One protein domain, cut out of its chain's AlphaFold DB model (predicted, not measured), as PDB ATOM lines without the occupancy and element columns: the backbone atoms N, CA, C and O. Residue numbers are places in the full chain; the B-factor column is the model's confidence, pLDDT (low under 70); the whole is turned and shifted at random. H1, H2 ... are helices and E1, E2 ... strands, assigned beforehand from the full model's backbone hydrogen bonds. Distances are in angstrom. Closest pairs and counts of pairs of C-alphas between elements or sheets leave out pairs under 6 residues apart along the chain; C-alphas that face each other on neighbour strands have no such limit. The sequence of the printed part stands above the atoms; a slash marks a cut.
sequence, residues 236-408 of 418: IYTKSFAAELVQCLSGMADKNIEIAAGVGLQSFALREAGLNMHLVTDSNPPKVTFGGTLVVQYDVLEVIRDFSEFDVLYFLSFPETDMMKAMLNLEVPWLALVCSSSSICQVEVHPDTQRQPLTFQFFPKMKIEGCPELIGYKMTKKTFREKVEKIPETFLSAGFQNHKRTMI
ATOM      1  N   ILE A 236     -20.605  16.891  27.516       72.75
ATOM      2  CA  ILE A 236     -20.774  17.328  28.909       72.75
ATOM      3  C   ILE A 236     -22.102  16.883  29.554       72.75
ATOM      4  O   ILE A 236     -22.313  17.126  30.737       72.75
ATOM      5  N   TYR A 237     -23.005  16.234  28.816       78.62
ATOM      6  CA  TYR A 237     -24.270  15.708  29.351       78.62
ATOM      7  C   TYR A 237     -24.288  14.178  29.475       78.62
ATOM      8  O   TYR A 237     -25.347  13.572  29.633       78.62
ATOM      9  N   THR A 238     -23.125  13.533  29.370       78.12
ATOM     10  CA  THR A 238     -22.986  12.078  29.531       78.12
ATOM     11  C   THR A 238     -22.969  11.672  31.002       78.12
ATOM     12  O   THR A 238     -22.532  12.444  31.860       78.12
ATOM     13  N   LYS A 239     -23.385  10.433  31.308       84.25
ATOM     14  CA  LYS A 239     -23.319   9.917  32.687       84.25
ATOM     15  C   LYS A 239     -21.886   9.849  33.204       84.25
ATOM     16  O   LYS A 239     -21.650  10.195  34.357       84.25
ATOM     17  N   SER A 240     -20.931   9.421  32.370       84.88
ATOM     18  CA  SER A 240     -19.522   9.334  32.775       84.88
ATOM     19  C   SER A 240     -18.956  10.692  33.185       84.88
ATOM     20  O   SER A 240     -18.318  10.788  34.229       84.88
ATOM     21  N   PHE A 241     -19.234  11.749  32.420       86.44
ATOM     22  CA  PHE A 241     -18.784  13.088  32.788       86.44
ATOM     23  C   PHE A 241     -19.525  13.638  34.012       86.44
ATOM     24  O   PHE A 241     -18.895  14.206  34.901       86.44
ATOM     25  N   ALA A 242     -20.841  13.422  34.112       91.62
ATOM     26  CA  ALA A 242     -21.599  13.808  35.301       91.62
ATOM     27  C   ALA A 242     -21.034  13.145  36.570       91.62
ATOM     28  O   ALA A 242     -20.846  13.822  37.574       91.62
ATOM     29  N   ALA A 243     -20.680  11.857  36.508       92.38
ATOM     30  CA  ALA A 243     -20.048  11.147  37.617       92.38
ATOM     31  C   ALA A 243     -18.691  11.756  38.015       92.38
ATOM     32  O   ALA A 243     -18.430  11.907  39.209       92.38
ATOM     33  N   GLU A 244     -17.848  12.154  37.055       92.44
ATOM     34  CA  GLU A 244     -16.608  12.874  37.375       92.44
ATOM     35  C   GLU A 244     -16.877  14.239  38.015       92.44
ATOM     36  O   GLU A 244     -16.203  14.602  38.977       92.44
ATOM     37  N   LEU A 245     -17.868  14.990  37.520       93.44
ATOM     38  CA  LEU A 245     -18.260  16.266  38.121       93.44
ATOM     39  C   LEU A 245     -18.697  16.087  39.573       93.44
ATOM     40  O   LEU A 245     -18.258  16.852  40.430       93.44
ATOM     41  N   VAL A 246     -19.505  15.064  39.871       95.44
ATOM     42  CA  VAL A 246     -19.907  14.761  41.251       95.44
ATOM     43  C   VAL A 246     -18.683  14.440  42.107       95.44
ATOM     44  O   VAL A 246     -18.541  15.001  43.185       95.44
ATOM     45  N   GLN A 247     -17.760  13.600  41.630       95.31
ATOM     46  CA  GLN A 247     -16.532  13.275  42.373       95.31
ATOM     47  C   GLN A 247     -15.642  14.501  42.617       95.31
ATOM     48  O   GLN A 247     -15.049  14.629  43.684       95.31
ATOM     49  N   CYS A 248     -15.556  15.397  41.636       94.88
ATOM     50  CA  CYS A 248     -14.741  16.606  41.691       94.88
ATOM     51  C   CYS A 248     -15.324  17.669  42.637       94.88
ATOM     52  O   CYS A 248     -14.577  18.338  43.350       94.88
ATOM     53  N   LEU A 249     -16.652  17.823  42.647       94.12
ATOM     54  CA  LEU A 249     -17.346  18.961  43.263       94.12
ATOM     55  C   LEU A 249     -18.167  18.579  44.504       94.12
ATOM     56  O   LEU A 249     -18.783  19.446  45.129       94.12
ATOM     57  N   SER A 250     -18.186  17.299  44.885       89.38
ATOM     58  CA  SER A 250     -18.912  16.815  46.061       89.38
ATOM     59  C   SER A 250     -18.482  17.565  47.324       89.38
ATOM     60  O   SER A 250     -17.310  17.584  47.694       89.38
ATOM     61  N   GLY A 251     -19.450  18.174  48.013       87.56
ATOM     62  CA  GLY A 251     -19.216  18.934  49.245       87.56
ATOM     63  C   GLY A 251     -18.589  20.318  49.038       87.56
ATOM     64  O   GLY A 251     -18.192  20.962  50.016       87.56
ATOM     65  N   MET A 252     -18.487  20.800  47.794       93.56
ATOM     66  CA  MET A 252     -17.955  22.134  47.511       93.56
ATOM     67  C   MET A 252     -18.864  23.243  48.051       93.56
ATOM     68  O   MET A 252     -18.350  24.177  48.678       93.56
ATOM     69  N   ALA A 253     -20.175  23.109  47.855       96.12
ATOM     70  CA  ALA A 253     -21.207  24.057  48.260       96.12
ATOM     71  C   ALA A 253     -22.446  23.334  48.814       96.12
ATOM     72  O   ALA A 253     -22.673  22.161  48.502       96.12
ATOM     73  N   ASP A 254     -23.256  24.044  49.601       96.44
ATOM     74  CA  ASP A 254     -24.501  23.517  50.178       96.44
ATOM     75  C   ASP A 254     -25.627  23.438  49.139       96.44
ATOM     76  O   ASP A 254     -26.510  22.578  49.216       96.44
ATOM     77  N   LYS A 255     -25.606  24.346  48.156       98.00
ATOM     78  CA  LYS A 255     -26.584  24.407  47.068       98.00
ATOM     79  C   LYS A 255     -25.895  24.350  45.712       98.00
ATOM     80  O   LYS A 255     -24.900  25.024  45.474       98.00
ATOM     81  N   ASN A 256     -26.494  23.591  44.800       97.94
ATOM     82  CA  ASN A 256     -26.093  23.522  43.398       97.94
ATOM     83  C   ASN A 256     -27.209  24.118  42.546       97.94
ATOM     84  O   ASN A 256     -28.357  23.682  42.668       97.94
ATOM     85  N   ILE A 257     -26.891  25.103  41.712       98.38
ATOM     86  CA  ILE A 257     -27.877  25.770  40.856       98.38
ATOM     87  C   ILE A 257     -27.377  25.760  39.417       98.38
ATOM     88  O   ILE A 257     -26.289  26.251  39.150       98.38
ATOM     89  N   GLU A 258     -28.155  25.219  38.486       97.38
ATOM     90  CA  GLU A 258     -27.873  25.367  37.050       97.38
ATOM     91  C   GLU A 258     -28.596  26.606  36.519       97.38
ATOM     92  O   GLU A 258     -29.793  26.766  36.763       97.38
ATOM     93  N   ILE A 259     -27.869  27.462  35.800       96.31
ATOM     94  CA  ILE A 259     -28.402  28.667  35.152       96.31
ATOM     95  C   ILE A 259     -28.274  28.511  33.636       96.31
ATOM     96  O   ILE A 259     -27.286  27.958  33.155       96.31
ATOM     97  N   ALA A 260     -29.255  29.039  32.897       92.06
ATOM     98  CA  ALA A 260     -29.364  28.883  31.445       92.06
ATOM     99  C   ALA A 260     -29.393  27.398  31.046       92.06
ATOM    100  O   ALA A 260     -28.718  26.949  30.121       92.06
ATOM    101  N   ALA A 261     -30.170  26.619  31.802       90.81
ATOM    102  CA  ALA A 261     -30.212  25.167  31.710       90.81
ATOM    103  C   ALA A 261     -30.846  24.654  30.406       90.81
ATOM    104  O   ALA A 261     -30.789  23.454  30.106       90.81
ATOM    105  N   GLY A 262     -31.530  25.518  29.649       87.62
ATOM    106  CA  GLY A 262     -32.345  25.141  28.509       87.62
ATOM    107  C   GLY A 262     -33.344  24.058  28.904       87.62
ATOM    108  O   GLY A 262     -34.218  24.248  29.745       87.62
ATOM    109  N   VAL A 263     -33.204  22.873  28.311       82.06
ATOM    110  CA  VAL A 263     -34.061  21.709  28.605       82.06
ATOM    111  C   VAL A 263     -33.674  20.946  29.880       82.06
ATOM    112  O   VAL A 263     -34.334  19.961  30.206       82.06
ATOM    113  N   GLY A 264     -32.635  21.367  30.607       88.88
ATOM    114  CA  GLY A 264     -32.198  20.750  31.862       88.88
ATOM    115  C   GLY A 264     -31.462  19.420  31.677       88.88
ATOM    116  O   GLY A 264     -31.636  18.505  32.484       88.88
ATOM    117  N   LEU A 265     -30.681  19.293  30.597       86.44
ATOM    118  CA  LEU A 265     -29.888  18.096  30.284       86.44
ATOM    119  C   LEU A 265     -28.789  17.850  31.327       86.44
ATOM    120  O   LEU A 265     -28.663  16.728  31.820       86.44
ATOM    121  N   GLN A 266     -28.028  18.889  31.693       89.81
ATOM    122  CA  GLN A 266     -26.944  18.762  32.669       89.81
ATOM    123  C   GLN A 266     -27.497  18.405  34.048       89.81
ATOM    124  O   GLN A 266     -27.056  17.422  34.639       89.81
ATOM    125  N   SER A 267     -28.513  19.128  34.532       93.88
ATOM    126  CA  SER A 267     -29.186  18.798  35.791       93.88
ATOM    127  C   SER A 267     -29.786  17.402  35.816       93.88
ATOM    128  O   SER A 267     -29.794  16.761  36.865       93.88
ATOM    129  N   PHE A 268     -30.320  16.905  34.699       91.31
ATOM    130  CA  PHE A 268     -30.797  15.527  34.649       91.31
ATOM    131  C   PHE A 268     -29.641  14.539  34.848       91.31
ATOM    132  O   PHE A 268     -29.713  13.700  35.744       91.31
ATOM    133  N   ALA A 269     -28.546  14.700  34.098       90.88
ATOM    134  CA  ALA A 269     -27.372  13.838  34.210       90.88
ATOM    135  C   ALA A 269     -26.706  13.901  35.598       90.88
ATOM    136  O   ALA A 269     -26.358  12.867  36.164       90.88
ATOM    137  N   LEU A 270     -26.575  15.097  36.180       93.88
ATOM    138  CA  LEU A 270     -26.016  15.301  37.520       93.88
ATOM    139  C   LEU A 270     -26.875  14.648  38.608       93.88
ATOM    140  O   LEU A 270     -26.331  14.009  39.507       93.88
ATOM    141  N   ARG A 271     -28.209  14.737  38.500       93.81
ATOM    142  CA  ARG A 271     -29.125  14.060  39.432       93.81
ATOM    143  C   ARG A 271     -29.023  12.544  39.338       93.81
ATOM    144  O   ARG A 271     -28.979  11.888  40.374       93.81
ATOM    145  N   GLU A 272     -28.935  11.986  38.131       92.62
ATOM    146  CA  GLU A 272     -28.712  10.545  37.962       92.62
ATOM    147  C   GLU A 272     -27.353  10.089  38.513       92.62
ATOM    148  O   GLU A 272     -27.243   8.976  39.024       92.62
ATOM    149  N   ALA A 273     -26.338  10.956  38.477       93.94
ATOM    150  CA  ALA A 273     -25.033  10.716  39.090       93.94
ATOM    151  C   ALA A 273     -25.001  10.952  40.618       93.94
ATOM    152  O   ALA A 273     -23.963  10.747  41.246       93.94
ATOM    153  N   GLY A 274     -26.120  11.357  41.229       94.81
ATOM    154  CA  GLY A 274     -26.260  11.521  42.678       94.81
ATOM    155  C   GLY A 274     -26.015  12.934  43.214       94.81
ATOM    156  O   GLY A 274     -26.013  13.116  44.431       94.81
ATOM    157  N   LEU A 275     -25.840  13.944  42.355       95.19
ATOM    158  CA  LEU A 275     -25.744  15.340  42.787       95.19
ATOM    159  C   LEU A 275     -27.132  15.983  42.861       95.19
ATOM    160  O   LEU A 275     -27.867  16.055  41.875       95.19
ATOM    161  N   ASN A 276     -27.484  16.490  44.041       94.88
ATOM    162  CA  ASN A 276     -28.744  17.193  44.230       94.88
ATOM    163  C   ASN A 276     -28.665  18.622  43.670       94.88
ATOM    164  O   ASN A 276     -27.883  19.442  44.161       94.88
ATOM    165  N   MET A 277     -29.513  18.918  42.685       96.31
ATOM    166  CA  MET A 277     -29.693  20.259  42.128       96.31
ATOM    167  C   MET A 277     -30.789  20.979  42.909       96.31
ATOM    168  O   MET A 277     -31.942  20.553  42.902       96.31
ATOM    169  N   HIS A 278     -30.428  22.062  43.596       97.69
ATOM    170  CA  HIS A 278     -31.370  22.859  44.378       97.69
ATOM    171  C   HIS A 278     -32.348  23.607  43.475       97.69
ATOM    172  O   HIS A 278     -33.535  23.697  43.779       97.69
ATOM    173  N   LEU A 279     -31.836  24.141  42.366       98.12
ATOM    174  CA  LEU A 279     -32.609  24.908  41.406       98.12
ATOM    175  C   LEU A 279     -32.019  24.735  40.003       98.12
ATOM    176  O   LEU A 279     -30.809  24.589  39.836       98.12
ATOM    177  N   VAL A 280     -32.893  24.742  39.003       97.88
ATOM    178  CA  VAL A 280     -32.539  24.682  37.584       97.88
ATOM    179  C   VAL A 280     -33.316  25.792  36.899       97.88
ATOM    180  O   VAL A 280     -34.551  25.785  36.947       97.88
ATOM    181  N   THR A 281     -32.621  26.765  36.318       97.56
ATOM    182  CA  THR A 281     -33.258  27.967  35.774       97.56
ATOM    183  C   THR A 281     -32.912  28.214  34.322       97.56
ATOM    184  O   THR A 281     -31.850  27.840  33.824       97.56
ATOM    185  N   ASP A 282     -33.834  28.884  33.645       94.50
ATOM    186  CA  ASP A 282     -33.611  29.465  32.332       94.50
ATOM    187  C   ASP A 282     -34.406  30.773  32.217       94.50
ATOM    188  O   ASP A 282     -35.456  30.917  32.846       94.50
ATOM    189  N   SER A 283     -33.937  31.733  31.419       92.06
ATOM    190  CA  SER A 283     -34.687  32.975  31.177       92.06
ATOM    191  C   SER A 283     -35.951  32.721  30.346       92.06
ATOM    192  O   SER A 283     -36.947  33.436  30.486       92.06
ATOM    193  N   ASN A 284     -35.929  31.670  29.521       88.75
ATOM    194  CA  ASN A 284     -37.009  31.228  28.650       88.75
ATOM    195  C   ASN A 284     -37.167  29.698  28.751       88.75
ATOM    196  O   ASN A 284     -36.788  28.970  27.827       88.75
ATOM    197  N   PRO A 285     -37.735  29.177  29.857       86.31
ATOM    198  CA  PRO A 285     -37.793  27.741  30.083       86.31
ATOM    199  C   PRO A 285     -38.606  27.035  28.986       86.31
ATOM    200  O   PRO A 285     -39.690  27.493  28.600       86.31
ATOM    201  N   PRO A 286     -38.124  25.892  28.478       79.31
ATOM    202  CA  PRO A 286     -38.805  25.174  27.419       79.31
ATOM    203  C   PRO A 286     -40.057  24.474  27.949       79.31
ATOM    204  O   PRO A 286     -40.097  23.954  29.061       79.31
ATOM    205  N   LYS A 287     -41.079  24.370  27.091       79.69
ATOM    206  CA  LYS A 287     -42.333  23.656  27.407       79.69
ATOM    207  C   LYS A 287     -42.133  22.164  27.687       79.69
ATOM    208  O   LYS A 287     -42.966  21.548  28.342       79.69
ATOM    209  N   VAL A 288     -41.083  21.578  27.116       77.44
ATOM    210  CA  VAL A 288     -40.728  20.168  27.277       77.44
ATOM    211  C   VAL A 288     -39.297  20.113  27.775       77.44
ATOM    212  O   VAL A 288     -38.392  20.613  27.108       77.44
ATOM    213  N   THR A 289     -39.108  19.496  28.932       83.88
ATOM    214  CA  THR A 289     -37.809  19.353  29.580       83.88
ATOM    215  C   THR A 289     -37.302  17.922  29.470       83.88
ATOM    216  O   THR A 289     -38.067  16.969  29.285       83.88
ATOM    217  N   PHE A 290     -35.987  17.766  29.553       80.44
ATOM    218  CA  PHE A 290     -35.342  16.468  29.467       80.44
ATOM    219  C   PHE A 290     -35.506  15.712  30.783       80.44
ATOM    220  O   PHE A 290     -35.298  16.276  31.856       80.44
ATOM    221  N   GLY A 291     -35.922  14.445  30.710       82.00
ATOM    222  CA  GLY A 291     -36.078  13.589  31.891       82.00
ATOM    223  C   GLY A 291     -37.012  14.154  32.973       82.00
ATOM    224  O   GLY A 291     -36.854  13.845  34.152       82.00
ATOM    225  N   GLY A 292     -37.953  15.029  32.596       83.75
ATOM    226  CA  GLY A 292     -38.854  15.695  33.538       83.75
ATOM    227  C   GLY A 292     -38.161  16.677  34.490       83.75
ATOM    228  O   GLY A 292     -38.702  16.967  35.554       83.75
ATOM    229  N   THR A 293     -36.964  17.182  34.159       90.19
ATOM    230  CA  THR A 293     -36.316  18.261  34.922       90.19
ATOM    231  C   THR A 293     -37.254  19.462  35.032       90.19
ATOM    232  O   THR A 293     -37.752  19.952  34.025       90.19
ATOM    233  N   LEU A 294     -37.508  19.944  36.247       95.38
ATOM    234  CA  LEU A 294     -38.252  21.184  36.445       95.38
ATOM    235  C   LEU A 294     -37.305  22.356  36.185       95.38
ATOM    236  O   LEU A 294     -36.413  22.592  36.994       95.38
ATOM    237  N   VAL A 295     -37.499  23.061  35.071       94.25
ATOM    238  CA  VAL A 295     -36.750  24.278  34.736       94.25
ATOM    239  C   VAL A 295     -37.647  25.480  35.010       94.25
ATOM    240  O   VAL A 295     -38.730  25.594  34.435       94.25
ATOM    241  N   VAL A 296     -37.218  26.345  35.922       97.06
ATOM    242  CA  VAL A 296     -37.989  27.510  36.373       97.06
ATOM    243  C   VAL A 296     -37.566  28.745  35.585       97.06
ATOM    244  O   VAL A 296     -36.378  28.939  35.331       97.06
ATOM    245  N   GLN A 297     -38.533  29.591  35.214       97.06
ATOM    246  CA  GLN A 297     -38.215  30.882  34.616       97.06
ATOM    247  C   GLN A 297     -37.561  31.784  35.661       97.06
ATOM    248  O   GLN A 297     -38.205  32.113  36.655       97.06
ATOM    249  N   TYR A 298     -36.309  32.172  35.441       96.69
ATOM    250  CA  TYR A 298     -35.587  33.042  36.365       96.69
ATOM    251  C   TYR A 298     -34.437  33.745  35.645       96.69
ATOM    252  O   TYR A 298     -33.659  33.095  34.942       96.69
ATOM    253  N   ASP A 299     -34.317  35.060  35.819       94.81
ATOM    254  CA  ASP A 299     -33.178  35.810  35.299       94.81
ATOM    255  C   ASP A 299     -31.882  35.460  36.048       94.81
ATOM    256  O   ASP A 299     -31.871  35.277  37.266       94.81
ATOM    257  N   VAL A 300     -30.767  35.395  35.318       94.38
ATOM    258  CA  VAL A 300     -29.443  35.055  35.867       94.38
ATOM    259  C   VAL A 300     -29.016  35.986  37.004       94.38
ATOM    260  O   VAL A 300     -28.463  35.523  38.003       94.38
ATOM    261  N   LEU A 301     -29.267  37.292  36.882       96.31
ATOM    262  CA  LEU A 301     -28.839  38.274  37.874       96.31
ATOM    263  C   LEU A 301     -29.704  38.199  39.126       96.31
ATOM    264  O   LEU A 301     -29.195  38.385  40.230       96.31
ATOM    265  N   GLU A 302     -30.996  37.929  38.957       96.94
ATOM    266  CA  GLU A 302     -31.925  37.739  40.070       96.94
ATOM    267  C   GLU A 302     -31.579  36.475  40.860       96.94
ATOM    268  O   GLU A 302     -31.417  36.558  42.074       96.94
ATOM    269  N   VAL A 303     -31.326  35.347  40.181       97.62
ATOM    270  CA  VAL A 303     -30.887  34.099  40.831       97.62
ATOM    271  C   VAL A 303     -29.652  34.336  41.694       97.62
ATOM    272  O   VAL A 303     -29.632  33.961  42.862       97.62
ATOM    273  N   ILE A 304     -28.613  34.978  41.154       97.69
ATOM    274  CA  ILE A 304     -27.367  35.167  41.909       97.69
ATOM    275  C   ILE A 304     -27.580  36.089  43.117       97.69
ATOM    276  O   ILE A 304     -27.000  35.850  44.176       97.69
ATOM    277  N   ARG A 305     -28.416  37.129  42.992       97.12
ATOM    278  CA  ARG A 305     -28.724  38.050  44.101       97.12
ATOM    279  C   ARG A 305     -29.538  37.369  45.194       97.12
ATOM    280  O   ARG A 305     -29.146  37.441  46.357       97.12
ATOM    281  N   ASP A 306     -30.610  36.677  44.827       97.81
ATOM    282  CA  ASP A 306     -31.530  36.042  45.777       97.81
ATOM    283  C   ASP A 306     -30.867  34.879  46.526       97.81
ATOM    284  O   ASP A 306     -31.257  34.542  47.645       97.81
ATOM    285  N   PHE A 307     -29.820  34.297  45.934       97.94
ATOM    286  CA  PHE A 307     -29.027  33.239  46.545       97.94
ATOM    287  C   PHE A 307     -27.662  33.702  47.091       97.94
ATOM    288  O   PHE A 307     -26.874  32.865  47.531       97.94
ATOM    289  N   SER A 308     -27.386  35.010  47.119       96.44
ATOM    290  CA  SER A 308     -26.072  35.561  47.503       96.44
ATOM    291  C   SER A 308     -25.674  35.324  48.966       96.44
ATOM    292  O   SER A 308     -24.487  35.306  49.282       96.44
ATOM    293  N   GLU A 309     -26.644  35.108  49.857       95.75
ATOM    294  CA  GLU A 309     -26.395  34.798  51.273       95.75
ATOM    295  C   GLU A 309     -26.082  33.313  51.526       95.75
ATOM    296  O   GLU A 309     -25.699  32.939  52.635       95.75
ATOM    297  N   PHE A 310     -26.253  32.449  50.520       97.50
ATOM    298  CA  PHE A 310     -26.035  31.011  50.646       97.50
ATOM    299  C   PHE A 310     -24.696  30.587  50.047       97.50
ATOM    300  O   PHE A 310     -24.149  31.220  49.144       97.50
ATOM    301  N   ASP A 311     -24.200  29.441  50.505       97.19
ATOM    302  CA  ASP A 311     -23.072  28.778  49.867       97.19
ATOM    303  C   ASP A 311     -23.537  28.024  48.611       97.19
ATOM    304  O   ASP A 311     -24.081  26.917  48.700       97.19
ATOM    305  N   VAL A 312     -23.367  28.652  47.445       98.19
ATOM    306  CA  VAL A 312     -23.873  28.145  46.162       98.19
ATOM    307  C   VAL A 312     -22.750  27.905  45.162       98.19
ATOM    308  O   VAL A 312     -21.879  28.752  44.971       98.19
ATOM    309  N   LEU A 313     -22.820  26.763  44.477       98.06
ATOM    310  CA  LEU A 313     -22.083  26.495  43.248       98.06
ATOM    311  C   LEU A 313     -23.030  26.605  42.048       98.06
ATOM    312  O   LEU A 313     -23.968  25.814  41.903       98.06
ATOM    313  N   TYR A 314     -22.769  27.585  41.184       98.12
ATOM    314  CA  TYR A 314     -23.512  27.773  39.942       98.12
ATOM    315  C   TYR A 314     -22.912  26.928  38.812       98.12
ATOM    316  O   TYR A 314     -21.703  26.929  38.605       98.12
ATOM    317  N   PHE A 315     -23.743  26.219  38.058       96.06
ATOM    318  CA  PHE A 315     -23.346  25.450  36.881       96.06
ATOM    319  C   PHE A 315     -23.709  26.240  35.628       96.06
ATOM    320  O   PHE A 315     -24.874  26.583  35.425       96.06
ATOM    321  N   LEU A 316     -22.701  26.529  34.806       92.50
ATOM    322  CA  LEU A 316     -22.822  27.304  33.575       92.50
ATOM    323  C   LEU A 316     -22.248  26.498  32.406       92.50
ATOM    324  O   LEU A 316     -21.033  26.447  32.186       92.50
ATOM    325  N   SER A 317     -23.134  25.864  31.644       87.38
ATOM    326  CA  SER A 317     -22.780  25.128  30.428       87.38
ATOM    327  C   SER A 317     -22.791  26.057  29.220       87.38
ATOM    328  O   SER A 317     -23.854  26.479  28.783       87.38
ATOM    329  N   PHE A 318     -21.617  26.351  28.662       80.81
ATOM    330  CA  PHE A 318     -21.439  27.245  27.510       80.81
ATOM    331  C   PHE A 318     -22.155  28.604  27.653       80.81
ATOM    332  O   PHE A 318     -22.918  28.986  26.767       80.81
ATOM    333  N   PRO A 319     -21.915  29.350  28.750       85.25
ATOM    334  CA  PRO A 319     -22.542  30.649  28.956       85.25
ATOM    335  C   PRO A 319     -22.212  31.628  27.824       85.25
ATOM    336  O   PRO A 319     -21.066  31.718  27.392       85.25
ATOM    337  N   GLU A 320     -23.191  32.410  27.372       83.06
ATOM    338  CA  GLU A 320     -22.938  33.471  26.395       83.06
ATOM    339  C   GLU A 320     -22.055  34.583  26.986       83.06
ATOM    340  O   GLU A 320     -22.120  34.901  28.177       83.06
ATOM    341  N   THR A 321     -21.250  35.228  26.137       82.94
ATOM    342  CA  THR A 321     -20.349  36.318  26.543       82.94
ATOM    343  C   THR A 321     -21.084  37.449  27.265       82.94
ATOM    344  O   THR A 321     -20.579  37.978  28.255       82.94
ATOM    345  N   ASP A 322     -22.276  37.821  26.794       85.81
ATOM    346  CA  ASP A 322     -23.047  38.917  27.387       85.81
ATOM    347  C   ASP A 322     -23.642  38.533  28.746       85.81
ATOM    348  O   ASP A 322     -23.662  39.364  29.655       85.81
ATOM    349  N   MET A 323     -24.005  37.259  28.938       89.44
ATOM    350  CA  MET A 323     -24.388  36.740  30.252       89.44
ATOM    351  C   MET A 323     -23.217  36.826  31.235       89.44
ATOM    352  O   MET A 323     -23.381  37.340  32.342       89.44
ATOM    353  N   MET A 324     -22.018  36.402  30.823       90.50
ATOM    354  CA  MET A 324     -20.827  36.496  31.675       90.50
ATOM    355  C   MET A 324     -20.490  37.945  32.035       90.50
ATOM    356  O   MET A 324     -20.224  38.238  33.198       90.50
ATOM    357  N   LYS A 325     -20.561  38.877  31.076       88.94
ATOM    358  CA  LYS A 325     -20.384  40.315  31.352       88.94
ATOM    359  C   LYS A 325     -21.415  40.837  32.350       88.94
ATOM    360  O   LYS A 325     -21.059  41.596  33.244       88.94
ATOM    361  N   ALA A 326     -22.677  40.433  32.217       90.88
ATOM    362  CA  ALA A 326     -23.730  40.839  33.141       90.88
ATOM    363  C   ALA A 326     -23.468  40.315  34.565       90.88
ATOM    364  O   ALA A 326     -23.584  41.074  35.526       90.88
ATOM    365  N   MET A 327     -23.037  39.056  34.703       93.69
ATOM    366  CA  MET A 327     -22.652  38.463  35.992       93.69
ATOM    367  C   MET A 327     -21.445  39.160  36.635       93.69
ATOM    368  O   MET A 327     -21.418  39.349  37.851       93.69
ATOM    369  N   LEU A 328     -20.460  39.575  35.832       91.06
ATOM    370  CA  LEU A 328     -19.285  40.329  36.290       91.06
ATOM    371  C   LEU A 328     -19.606  41.776  36.699       91.06
ATOM    372  O   LEU A 328     -18.758  42.424  37.292       91.06
ATOM    373  N   ASN A 329     -20.808  42.285  36.417       90.94
ATOM    374  CA  ASN A 329     -21.257  43.599  36.891       90.94
ATOM    375  C   ASN A 329     -22.028  43.522  38.221       90.94
ATOM    376  O   ASN A 329     -22.552  44.530  38.695       90.94
ATOM    377  N   LEU A 330     -22.160  42.334  38.818       93.81
ATOM    378  CA  LEU A 330     -22.833  42.177  40.102       93.81
ATOM    379  C   LEU A 330     -21.957  42.682  41.257       93.81
ATOM    380  O   LEU A 330     -20.738  42.536  41.272       93.81
ATOM    381  N   GLU A 331     -22.593  43.251  42.279       94.81
ATOM    382  CA  GLU A 331     -21.917  43.688  43.511       94.81
ATOM    383  C   GLU A 331     -21.826  42.593  44.583       94.81
ATOM    384  O   GLU A 331     -21.317  42.827  45.674       94.81
ATOM    385  N   VAL A 332     -22.288  41.382  44.265       95.94
ATOM    386  CA  VAL A 332     -22.310  40.238  45.182       95.94
ATOM    387  C   VAL A 332     -21.283  39.179  44.771       95.94
ATOM    388  O   VAL A 332     -21.044  38.999  43.572       95.94
ATOM    389  N   PRO A 333     -20.667  38.473  45.738       96.50
ATOM    390  CA  PRO A 333     -19.750  37.385  45.437       96.50
ATOM    391  C   PRO A 333     -20.494  36.162  44.891       96.50
ATOM    392  O   PRO A 333     -21.618  35.875  45.298       96.50
ATOM    393  N   TRP A 334     -19.851  35.409  44.000       97.12
ATOM    394  CA  TRP A 334     -20.400  34.158  43.468       97.12
ATOM    395  C   TRP A 334     -19.303  33.170  43.061       97.12
ATOM    396  O   TRP A 334     -18.171  33.561  42.771       97.12
ATOM    397  N   LEU A 335     -19.655  31.880  43.039       97.50
ATOM    398  CA  LEU A 335     -18.795  30.772  42.627       97.50
ATOM    399  C   LEU A 335     -19.494  29.951  41.540       97.50
ATOM    400  O   LEU A 335     -20.593  29.447  41.761       97.50
ATOM    401  N   ALA A 336     -18.858  29.781  40.385       96.25
ATOM    402  CA  ALA A 336     -19.427  29.044  39.266       96.25
ATOM    403  C   ALA A 336     -18.445  28.033  38.669       96.25
ATOM    404  O   ALA A 336     -17.271  28.335  38.476       96.25
ATOM    405  N   LEU A 337     -18.944  26.850  38.316       94.62
ATOM    406  CA  LEU A 337     -18.311  25.971  37.343       94.62
ATOM    407  C   LEU A 337     -18.743  26.418  35.944       94.62
ATOM    408  O   LEU A 337     -19.917  26.310  35.587       94.62
ATOM    409  N   VAL A 338     -17.781  26.855  35.139       90.94
ATOM    410  CA  VAL A 338     -17.994  27.229  33.743       90.94
ATOM    411  C   VAL A 338     -17.430  26.148  32.835       90.94
ATOM    412  O   VAL A 338     -16.255  25.810  32.910       90.94
ATOM    413  N   CYS A 339     -18.266  25.608  31.951       86.25
ATOM    414  CA  CYS A 339     -17.866  24.683  30.893       86.25
ATOM    415  C   CYS A 339     -18.006  25.387  29.536       86.25
ATOM    416  O   CYS A 339     -19.033  25.243  28.878       86.25
ATOM    417  N   SER A 340     -17.011  26.177  29.121       73.81
ATOM    418  CA  SER A 340     -17.063  26.986  27.890       73.81
ATOM    419  C   SER A 340     -15.802  26.875  27.040       73.81
ATOM    420  O   SER A 340     -14.793  26.340  27.493       73.81
ATOM    421  N   SER A 341     -15.836  27.440  25.825       64.50
ATOM    422  CA  SER A 341     -14.617  27.750  25.068       64.50
ATOM    423  C   SER A 341     -13.796  28.858  25.746       64.50
ATOM    424  O   SER A 341     -14.334  29.707  26.461       64.50
ATOM    425  N   SER A 342     -12.496  28.873  25.472       56.09
ATOM    426  CA  SER A 342     -11.472  29.728  26.070       56.09
ATOM    427  C   SER A 342     -11.711  31.198  25.769       56.09
ATOM    428  O   SER A 342     -11.315  32.041  26.561       56.09
ATOM    429  N   SER A 343     -12.421  31.519  24.687       52.78
ATOM    430  CA  SER A 343     -12.858  32.876  24.358       52.78
ATOM    431  C   SER A 343     -13.770  33.503  25.422       52.78
ATOM    432  O   SER A 343     -13.672  34.699  25.676       52.78
ATOM    433  N   ILE A 344     -14.605  32.712  26.103       57.28
ATOM    434  CA  ILE A 344     -15.409  33.189  27.240       57.28
ATOM    435  C   ILE A 344     -14.548  33.264  28.507       57.28
ATOM    436  O   ILE A 344     -14.683  34.192  29.302       57.28
ATOM    437  N   CYS A 345     -13.564  32.373  28.647       52.56
ATOM    438  CA  CYS A 345     -12.526  32.518  29.665       52.56
ATOM    439  C   CYS A 345     -11.648  33.766  29.420       52.56
ATOM    440  O   CYS A 345     -11.020  34.247  30.356       52.56
ATOM    441  N   GLN A 346     -11.621  34.327  28.209       52.22
ATOM    442  CA  GLN A 346     -10.914  35.569  27.878       52.22
ATOM    443  C   GLN A 346     -11.749  36.835  28.094       52.22
ATOM    444  O   GLN A 346     -11.215  37.922  27.872       52.22
ATOM    445  N   VAL A 347     -13.017  36.734  28.540       56.25
ATOM    446  CA  VAL A 347     -13.739  37.907  29.064       56.25
ATOM    447  C   VAL A 347     -12.815  38.550  30.090       56.25
ATOM    448  O   VAL A 347     -12.360  37.863  31.008       56.25
ATOM    449  N   GLU A 348     -12.456  39.805  29.803       56.97
ATOM    450  CA  GLU A 348     -11.346  40.564  30.380       56.97
ATOM    451  C   GLU A 348     -11.096  40.173  31.832       56.97
ATOM    452  O   GLU A 348     -12.041  40.114  32.619       56.97
ATOM    453  N   VAL A 349      -9.839  39.867  32.172       65.81
ATOM    454  CA  VAL A 349      -9.425  39.452  33.518       65.81
ATOM    455  C   VAL A 349      -9.813  40.548  34.507       65.81
ATOM    456  O   VAL A 349      -9.048  41.471  34.777       65.81
ATOM    457  N   HIS A 350     -11.038  40.471  35.017       77.81
ATOM    458  CA  HIS A 350     -11.546  41.420  35.978       77.81
ATOM    459  C   HIS A 350     -10.764  41.186  37.273       77.81
ATOM    460  O   HIS A 350     -10.630  40.026  37.681       77.81
ATOM    461  N   PRO A 351     -10.238  42.237  37.925       83.88
ATOM    462  CA  PRO A 351      -9.315  42.103  39.058       83.88
ATOM    463  C   PRO A 351      -9.890  41.286  40.223       83.88
ATOM    464  O   PRO A 351      -9.146  40.608  40.927       83.88
ATOM    465  N   ASP A 352     -11.215  41.296  40.377       89.12
ATOM    466  CA  ASP A 352     -11.938  40.535  41.405       89.12
ATOM    467  C   ASP A 352     -12.245  39.075  41.027       89.12
ATOM    468  O   ASP A 352     -12.984  38.395  41.739       89.12
ATOM    469  N   THR A 353     -11.712  38.585  39.906       90.12
ATOM    470  CA  THR A 353     -11.941  37.212  39.443       90.12
ATOM    471  C   THR A 353     -10.793  36.305  39.855       90.12
ATOM    472  O   THR A 353      -9.621  36.579  39.601       90.12
ATOM    473  N   GLN A 354     -11.149  35.171  40.438       91.12
ATOM    474  CA  GLN A 354     -10.264  34.066  40.754       91.12
ATOM    475  C   GLN A 354     -10.683  32.841  39.960       91.12
ATOM    476  O   GLN A 354     -11.860  32.652  39.655       91.12
ATOM    477  N   ARG A 355      -9.699  32.034  39.584       88.81
ATOM    478  CA  ARG A 355      -9.853  31.030  38.542       88.81
ATOM    479  C   ARG A 355      -9.048  29.792  38.870       88.81
ATOM    480  O   ARG A 355      -7.899  29.900  39.295       88.81
ATOM    481  N   GLN A 356      -9.656  28.632  38.666       90.31
ATOM    482  CA  GLN A 356      -9.007  27.340  38.813       90.31
ATOM    483  C   GLN A 356      -9.402  26.431  37.643       90.31
ATOM    484  O   GLN A 356     -10.500  25.870  37.652       90.31
ATOM    485  N   PRO A 357      -8.508  26.241  36.655       87.12
ATOM    486  CA  PRO A 357      -8.721  25.282  35.580       87.12
ATOM    487  C   PRO A 357      -8.815  23.856  36.122       87.12
ATOM    488  O   PRO A 357      -7.980  23.438  36.942       87.12
ATOM    489  N   LEU A 358      -9.797  23.109  35.625       86.50
ATOM    490  CA  LEU A 358     -10.062  21.721  35.978       86.50
ATOM    491  C   LEU A 358      -9.800  20.801  34.784       86.50
ATOM    492  O   LEU A 358      -9.857  21.200  33.622       86.50
ATOM    493  N   THR A 359      -9.482  19.546  35.076       83.56
ATOM    494  CA  THR A 359      -9.210  18.506  34.081       83.56
ATOM    495  C   THR A 359     -10.119  17.317  34.337       83.56
ATOM    496  O   THR A 359     -10.233  16.854  35.463       83.56
ATOM    497  N   PHE A 360     -10.743  16.816  33.278       81.94
ATOM    498  CA  PHE A 360     -11.698  15.713  33.325       81.94
ATOM    499  C   PHE A 360     -11.398  14.745  32.187       81.94
ATOM    500  O   PHE A 360     -11.061  15.178  31.078       81.94
ATOM    501  N   GLN A 361     -11.509  13.441  32.437       78.38
ATOM    502  CA  GLN A 361     -11.250  12.430  31.417       78.38
ATOM    503  C   GLN A 361     -12.349  12.437  30.353       78.38
ATOM    504  O   GLN A 361     -12.050  12.269  29.168       78.38
ATOM    505  N   PHE A 362     -13.599  12.646  30.774       75.75
ATOM    506  CA  PHE A 362     -14.779  12.567  29.912       75.75
ATOM    507  C   PHE A 362     -15.278  13.934  29.428       75.75
ATOM    508  O   PHE A 362     -16.328  14.012  28.789       75.75
ATOM    509  N   PHE A 363     -14.533  15.015  29.679       73.19
ATOM    510  CA  PHE A 363     -14.868  16.314  29.101       73.19
ATOM    511  C   PHE A 363     -14.561  16.340  27.593       73.19
ATOM    512  O   PHE A 363     -13.482  15.900  27.176       73.19
ATOM    513  N   PRO A 364     -15.468  16.879  26.755       61.81
ATOM    514  CA  PRO A 364     -15.258  16.962  25.320       61.81
ATOM    515  C   PRO A 364     -14.010  17.764  24.975       61.81
ATOM    516  O   PRO A 364     -13.974  18.984  25.104       61.81
ATOM    517  N   LYS A 365     -13.020  17.089  24.391       55.59
ATOM    518  CA  LYS A 365     -11.829  17.732  23.809       55.59
ATOM    519  C   LYS A 365     -12.102  18.383  22.451       55.59
ATOM    520  O   LYS A 365     -11.175  18.811  21.786       55.59
ATOM    521  N   MET A 366     -13.362  18.415  22.040       47.97
ATOM    522  CA  MET A 366     -13.897  18.677  20.701       47.97
ATOM    523  C   MET A 366     -13.662  20.081  20.125       47.97
ATOM    524  O   MET A 366     -13.953  20.326  18.959       47.97
ATOM    525  N   LYS A 367     -13.189  21.020  20.942       46.34
ATOM    526  CA  LYS A 367     -12.679  22.317  20.500       46.34
ATOM    527  C   LYS A 367     -11.486  22.640  21.384       46.34
ATOM    528  O   LYS A 367     -11.587  22.494  22.599       46.34
ATOM    529  N   ILE A 368     -10.400  23.126  20.788       41.50
ATOM    530  CA  ILE A 368      -9.101  23.476  21.410       41.50
ATOM    531  C   ILE A 368      -9.192  24.495  22.558       41.50
ATOM    532  O   ILE A 368      -8.208  24.869  23.179       41.50
ATOM    533  N   GLU A 369     -10.383  24.934  22.903       50.62
ATOM    534  CA  GLU A 369     -10.582  26.045  23.802       50.62
ATOM    535  C   GLU A 369     -11.510  25.674  24.962       50.62
ATOM    536  O   GLU A 369     -11.616  26.430  25.914       50.62
ATOM    537  N   GLY A 370     -12.153  24.501  24.943       57.12
ATOM    538  CA  GLY A 370     -13.005  24.059  26.042       57.12
ATOM    539  C   GLY A 370     -12.204  23.761  27.310       57.12
ATOM    540  O   GLY A 370     -11.565  22.713  27.363       57.12
ATOM    541  N   CYS A 371     -12.242  24.621  28.329       71.56
ATOM    542  CA  CYS A 371     -11.656  24.313  29.634       71.56
ATOM    543  C   CYS A 371     -12.732  24.454  30.712       71.56
ATOM    544  O   CYS A 371     -13.222  25.562  30.930       71.56
ATOM    545  N   PRO A 372     -13.130  23.353  31.371       84.81
ATOM    546  CA  PRO A 372     -13.954  23.463  32.553       84.81
ATOM    547  C   PRO A 372     -13.136  24.174  33.633       84.81
ATOM    548  O   PRO A 372     -12.033  23.753  33.980       84.81
ATOM    549  N   GLU A 373     -13.662  25.276  34.140       88.00
ATOM    550  CA  GLU A 373     -12.971  26.150  35.077       88.00
ATOM    551  C   GLU A 373     -13.903  26.493  36.233       88.00
ATOM    552  O   GLU A 373     -15.089  26.766  36.039       88.00
ATOM    553  N   LEU A 374     -13.357  26.487  37.445       92.50
ATOM    554  CA  LEU A 374     -14.025  27.076  38.591       92.50
ATOM    555  C   LEU A 374     -13.683  28.567  38.640       92.50
ATOM    556  O   LEU A 374     -12.509  28.935  38.699       92.50
ATOM    557  N   ILE A 375     -14.706  29.414  38.635       92.81
ATOM    558  CA  ILE A 375     -14.588  30.869  38.675       92.81
ATOM    559  C   ILE A 375     -15.223  31.379  39.965       92.81
ATOM    560  O   ILE A 375     -16.403  31.149  40.214       92.81
ATOM    561  N   GLY A 376     -14.441  32.084  40.776       94.81
ATOM    562  CA  GLY A 376     -14.925  32.831  41.932       94.81
ATOM    563  C   GLY A 376     -14.813  34.326  41.667       94.81
ATOM    564  O   GLY A 376     -13.727  34.808  41.359       94.81
ATOM    565  N   TYR A 377     -15.900  35.071  41.806       94.88
ATOM    566  CA  TYR A 377     -15.926  36.517  41.583       94.88
ATOM    567  C   TYR A 377     -16.249  37.261  42.875       94.88
ATOM    568  O   TYR A 377     -17.110  36.817  43.637       94.88
ATOM    569  N   LYS A 378     -15.531  38.360  43.154       94.38
ATOM    570  CA  LYS A 378     -15.614  39.151  44.405       94.38
ATOM    571  C   LYS A 378     -15.453  38.328  45.694       94.38
ATOM    572  O   LYS A 378     -15.699  38.809  46.796       94.38
ATOM    573  N   MET A 379     -14.975  37.092  45.579       94.62
ATOM    574  CA  MET A 379     -14.579  36.262  46.710       94.62
ATOM    575  C   MET A 379     -13.205  36.706  47.210       94.62
ATOM    576  O   MET A 379     -12.355  37.139  46.431       94.62
ATOM    577  N   THR A 380     -12.931  36.533  48.504       94.31
ATOM    578  CA  THR A 380     -11.561  36.708  49.004       94.31
ATOM    579  C   THR A 380     -10.660  35.575  48.501       94.31
ATOM    580  O   THR A 380     -11.130  34.462  48.239       94.31
ATOM    581  N   LYS A 381      -9.347  35.819  48.389       92.50
ATOM    582  CA  LYS A 381      -8.373  34.776  47.998       92.50
ATOM    583  C   LYS A 381      -8.417  33.552  48.912       92.50
ATOM    584  O   LYS A 381      -8.241  32.429  48.453       92.50
ATOM    585  N   LYS A 382      -8.663  33.780  50.204       95.44
ATOM    586  CA  LYS A 382      -8.779  32.725  51.211       95.44
ATOM    587  C   LYS A 382     -10.020  31.863  50.959       95.44
ATOM    588  O   LYS A 382      -9.885  30.658  50.808       95.44
ATOM    589  N   THR A 383     -11.193  32.487  50.830       95.19
ATOM    590  CA  THR A 383     -12.464  31.771  50.629       95.19
ATOM    591  C   THR A 383     -12.456  30.940  49.348       95.19
ATOM    592  O   THR A 383     -12.883  29.793  49.358       95.19
ATOM    593  N   PHE A 384     -11.943  31.482  48.240       95.62
ATOM    594  CA  PHE A 384     -11.846  30.716  46.995       95.62
ATOM    595  C   PHE A 384     -10.865  29.542  47.119       95.62
ATOM    596  O   PHE A 384     -11.165  28.440  46.671       95.62
ATOM    597  N   ARG A 385      -9.717  29.739  47.783       94.75
ATOM    598  CA  ARG A 385      -8.752  28.658  48.027       94.75
ATOM    599  C   ARG A 385      -9.358  27.526  48.855       94.75
ATOM    600  O   ARG A 385      -9.195  26.374  48.477       94.75
ATOM    601  N   GLU A 386     -10.105  27.841  49.910       95.44
ATOM    602  CA  GLU A 386     -10.816  26.839  50.722       95.44
ATOM    603  C   GLU A 386     -11.798  26.004  49.878       95.44
ATOM    604  O   GLU A 386     -12.003  24.824  50.155       95.44
ATOM    605  N   LYS A 387     -12.384  26.577  48.815       96.19
ATOM    606  CA  LYS A 387     -13.196  25.821  47.844       96.19
ATOM    607  C   LYS A 387     -12.348  24.907  46.970       96.19
ATOM    608  O   LYS A 387     -12.704  23.747  46.791       96.19
ATOM    609  N   VAL A 388     -11.230  25.411  46.450       94.50
ATOM    610  CA  VAL A 388     -10.309  24.640  45.598       94.50
ATOM    611  C   VAL A 388      -9.660  23.482  46.363       94.50
ATOM    612  O   VAL A 388      -9.488  22.407  45.802       94.50
ATOM    613  N   GLU A 389      -9.350  23.651  47.648       94.00
ATOM    614  CA  GLU A 389      -8.755  22.602  48.491       94.00
ATOM    615  C   GLU A 389      -9.665  21.381  48.687       94.00
ATOM    616  O   GLU A 389      -9.165  20.291  48.964       94.00
ATOM    617  N   LYS A 390     -10.982  21.536  48.491       94.56
ATOM    618  CA  LYS A 390     -11.939  20.420  48.493       94.56
ATOM    619  C   LYS A 390     -11.875  19.569  47.220       94.56
ATOM    620  O   LYS A 390     -12.395  18.457  47.220       94.56
ATOM    621  N   ILE A 391     -11.264  20.073  46.145       94.69
ATOM    622  CA  ILE A 391     -11.178  19.374  44.861       94.69
ATOM    623  C   ILE A 391     -10.068  18.316  44.932       94.69
ATOM    624  O   ILE A 391      -8.920  18.654  45.247       94.69
ATOM    625  N   PRO A 392     -10.353  17.042  44.598       94.12
ATOM    626  CA  PRO A 392      -9.318  16.021  44.492       94.12
ATOM    627  C   PRO A 392      -8.240  16.407  43.471       94.12
ATOM    628  O   PRO A 392      -8.535  16.881  42.374       94.12
ATOM    629  N   GLU A 393      -6.973  16.147  43.802       89.12
ATOM    630  CA  GLU A 393      -5.819  16.567  42.985       89.12
ATOM    631  C   GLU A 393      -5.826  16.022  41.554       89.12
ATOM    632  O   GLU A 393      -5.241  16.634  40.660       89.12
ATOM    633  N   THR A 394      -6.506  14.898  41.328       90.06
ATOM    634  CA  THR A 394      -6.676  14.277  40.008       90.06
ATOM    635  C   THR A 394      -7.411  15.177  39.018       90.06
ATOM    636  O   THR A 394      -7.207  15.029  37.816       90.06
ATOM    637  N   PHE A 395      -8.234  16.112  39.504       89.75
ATOM    638  CA  PHE A 395      -8.990  17.049  38.672       89.75
ATOM    639  C   PHE A 395      -8.310  18.416  38.530       89.75
ATOM    640  O   PHE A 395      -8.794  19.267  37.786       89.75
ATOM    641  N   LEU A 396      -7.191  18.654  39.219       85.88
ATOM    642  CA  LEU A 396      -6.459  19.918  39.155       85.88
ATOM    643  C   LEU A 396      -5.387  19.858  38.062       85.88
ATOM    644  O   LEU A 396      -4.626  18.896  37.962       85.88
ATOM    645  N   SER A 397      -5.299  20.914  37.251       72.31
ATOM    646  CA  SER A 397      -4.261  21.017  36.219       72.31
ATOM    647  C   SER A 397      -2.847  21.052  36.831       72.31
ATOM    648  O   SER A 397      -2.632  21.568  37.931       72.31
ATOM    649  N   ALA A 398      -1.856  20.520  36.104       57.66
ATOM    650  CA  ALA A 398      -0.482  20.319  36.590       57.66
ATOM    651  C   ALA A 398       0.197  21.592  37.145       57.66
ATOM    652  O   ALA A 398       1.049  21.504  38.030       57.66
ATOM    653  N   GLY A 399      -0.209  22.784  36.686       52.44
ATOM    654  CA  GLY A 399       0.275  24.061  37.224       52.44
ATOM    655  C   GLY A 399      -0.038  24.260  38.714       52.44
ATOM    656  O   GLY A 399       0.777  24.831  39.435       52.44
ATOM    657  N   PHE A 400      -1.163  23.728  39.202       46.22
ATOM    658  CA  PHE A 400      -1.553  23.806  40.613       46.22
ATOM    659  C   PHE A 400      -0.928  22.690  41.464       46.22
ATOM    660  O   PHE A 400      -0.591  22.917  42.626       46.22
ATOM    661  N   GLN A 401      -0.690  21.507  40.882       49.56
ATOM    662  CA  GLN A 401       0.006  20.404  41.566       49.56
ATOM    663  C   GLN A 401       1.409  20.822  42.037       49.56
ATOM    664  O   GLN A 401       1.829  20.473  43.141       49.56
ATOM    665  N   ASN A 402       2.098  21.649  41.245       39.31
ATOM    666  CA  ASN A 402       3.401  22.198  41.612       39.31
ATOM    667  C   ASN A 402       3.328  23.183  42.789       39.31
ATOM    668  O   ASN A 402       4.241  23.185  43.607       39.31
ATOM    669  N   HIS A 403       2.250  23.968  42.912       43.88
ATOM    670  CA  HIS A 403       2.065  24.958  43.984       43.88
ATOM    671  C   HIS A 403       1.631  24.316  45.315       43.88
ATOM    672  O   HIS A 403       2.055  24.739  46.388       43.88
ATOM    673  N   LYS A 404       0.823  23.246  45.254       44.62
ATOM    674  CA  LYS A 404       0.411  22.482  46.442       44.62
ATOM    675  C   LYS A 404       1.585  21.714  47.063       44.62
ATOM    676  O   LYS A 404       1.705  21.683  48.285       44.62
ATOM    677  N   ARG A 405       2.497  21.172  46.240       48.31
ATOM    678  CA  ARG A 405       3.759  20.572  46.719       48.31
ATOM    679  C   ARG A 405       4.651  21.578  47.442       48.31
ATOM    680  O   ARG A 405       5.137  21.258  48.519       48.31
ATOM    681  N   THR A 406       4.796  22.795  46.911       39.56
ATOM    682  CA  THR A 406       5.640  23.828  47.542       39.56
ATOM    683  C   THR A 406       5.110  24.233  48.919       39.56
ATOM    684  O   THR A 406       5.893  24.382  49.848       39.56
ATOM    685  N   MET A 407       3.786  24.329  49.100       43.38
ATOM    686  CA  MET A 407       3.215  24.675  50.411       43.38
ATOM    687  C   MET A 407       3.286  23.541  51.441       43.38
ATOM    688  O   MET A 407       3.405  23.818  52.630       43.38
ATOM    689  N   ILE A 408       3.230  22.271  51.021       49.16
ATOM    690  CA  ILE A 408       3.434  21.133  51.934       49.16
ATOM    691  C   ILE A 408       4.906  21.059  52.367       49.16
ATOM    692  O   ILE A 408       5.187  20.818  53.540       49.16
TER     693      ILE A 408
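Overview. This is residues 236 to 408 of the 418 residues of an uncharacterized protein of Parashewanella curva (UniProt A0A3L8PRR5). A twisted sheet of six strands forms the core, with H2 and H6 over one face and H3 and H4 over the other. H1 packs beside H2, and the last helix, H7, lies far out past edge strand E5. The printed part has 173 residues, with named elements in the order H1 E1 H2 E2 H3 E3 H4 E4 H5 E5 E6 H6 H7, of mixed class. The mixed sheet runs E2 E1 E3 E4 E6 E5. The whole is compact, with a radius of gyration of the C-alphas of 15.4 A and spans of 52 by 36 by 31 A.

Along the chain. The strands are E2, residues 279 to 282; E1, 255 to 258; E3, 312 to 317, 16.1 A long; E4, 334 to 340, 17.5 A; E6, 371 to 377, 17.6 A; and E5, 353 to 357. The helices are H1, residues 239 to 249, 15.1 A; H2, 265 to 272; H3, 300 to 306; H4, 321 to 328; H5, 342 to 345; H6, 381 to 388; and H7, 398 to 408, 15.9 A. C-alpha 239 is at (-23.319, 9.917, 32.687) and C-alpha 408 at (3.434, 21.133, 51.934).

Arrangement. E2, E1, E3 and E4 are parallel neighbours in turn; N 281 and O 258 are 2.9 A apart, N 315 and O 257 2.8 A, and N 337 and O 314 2.8 A, within hydrogen-bond range. E6 is antiparallel to E4, with N 336 and O 375 at 2.8 A, and to E5, with N 354 and O 376 at 2.8 A; E5 and E6 form a hairpin. E1, H2, E2 and E3, H4, E4 are strand-helix-strand units, parallel neighbours with a helix between; E2, H3, E3 and E4, H5, E5 are split ones, with another strand between. The four crossovers are right-handed. H2 is over E1 at a height over the sheet of 9.8 A; its closest C-alpha pair with E1 is Ser 267 and Glu 258, 6.8 A. On the same face, H6 is over E6 at 9.2 A, slantwise at 35 degrees on the local plane; the C-alphas of Phe 384 and Gly 376 come closest, 6.3 A. On the opposite face, H3 touches H4 at a shallow tilt of 19 degrees, the same way; their closest C-alphas, Leu 301 and Met 327, are 6.5 A apart. H1 touches H2 about perpendicular, at 76 degrees, with C-alphas 242 and 270 closest at 5.2 A. H1, H5 and H7 only graze the sheet. In H1, H2, H3, H4 and H6 every O i to N i+4 pair is within hydrogen-bond range; H7 has 6 of 7, and H5 is too short for one.

Size, cuts and confidence. The farthest C-alphas, Lys 287 and Thr 406, are 52.0 A apart. The printed part has no cut; the links E2 to H3 and E5 to E6 are long. Mean pLDDT of the printed part is 84.7, under 70 in residues 341 to 349, 364 to 370 and 398 to 408.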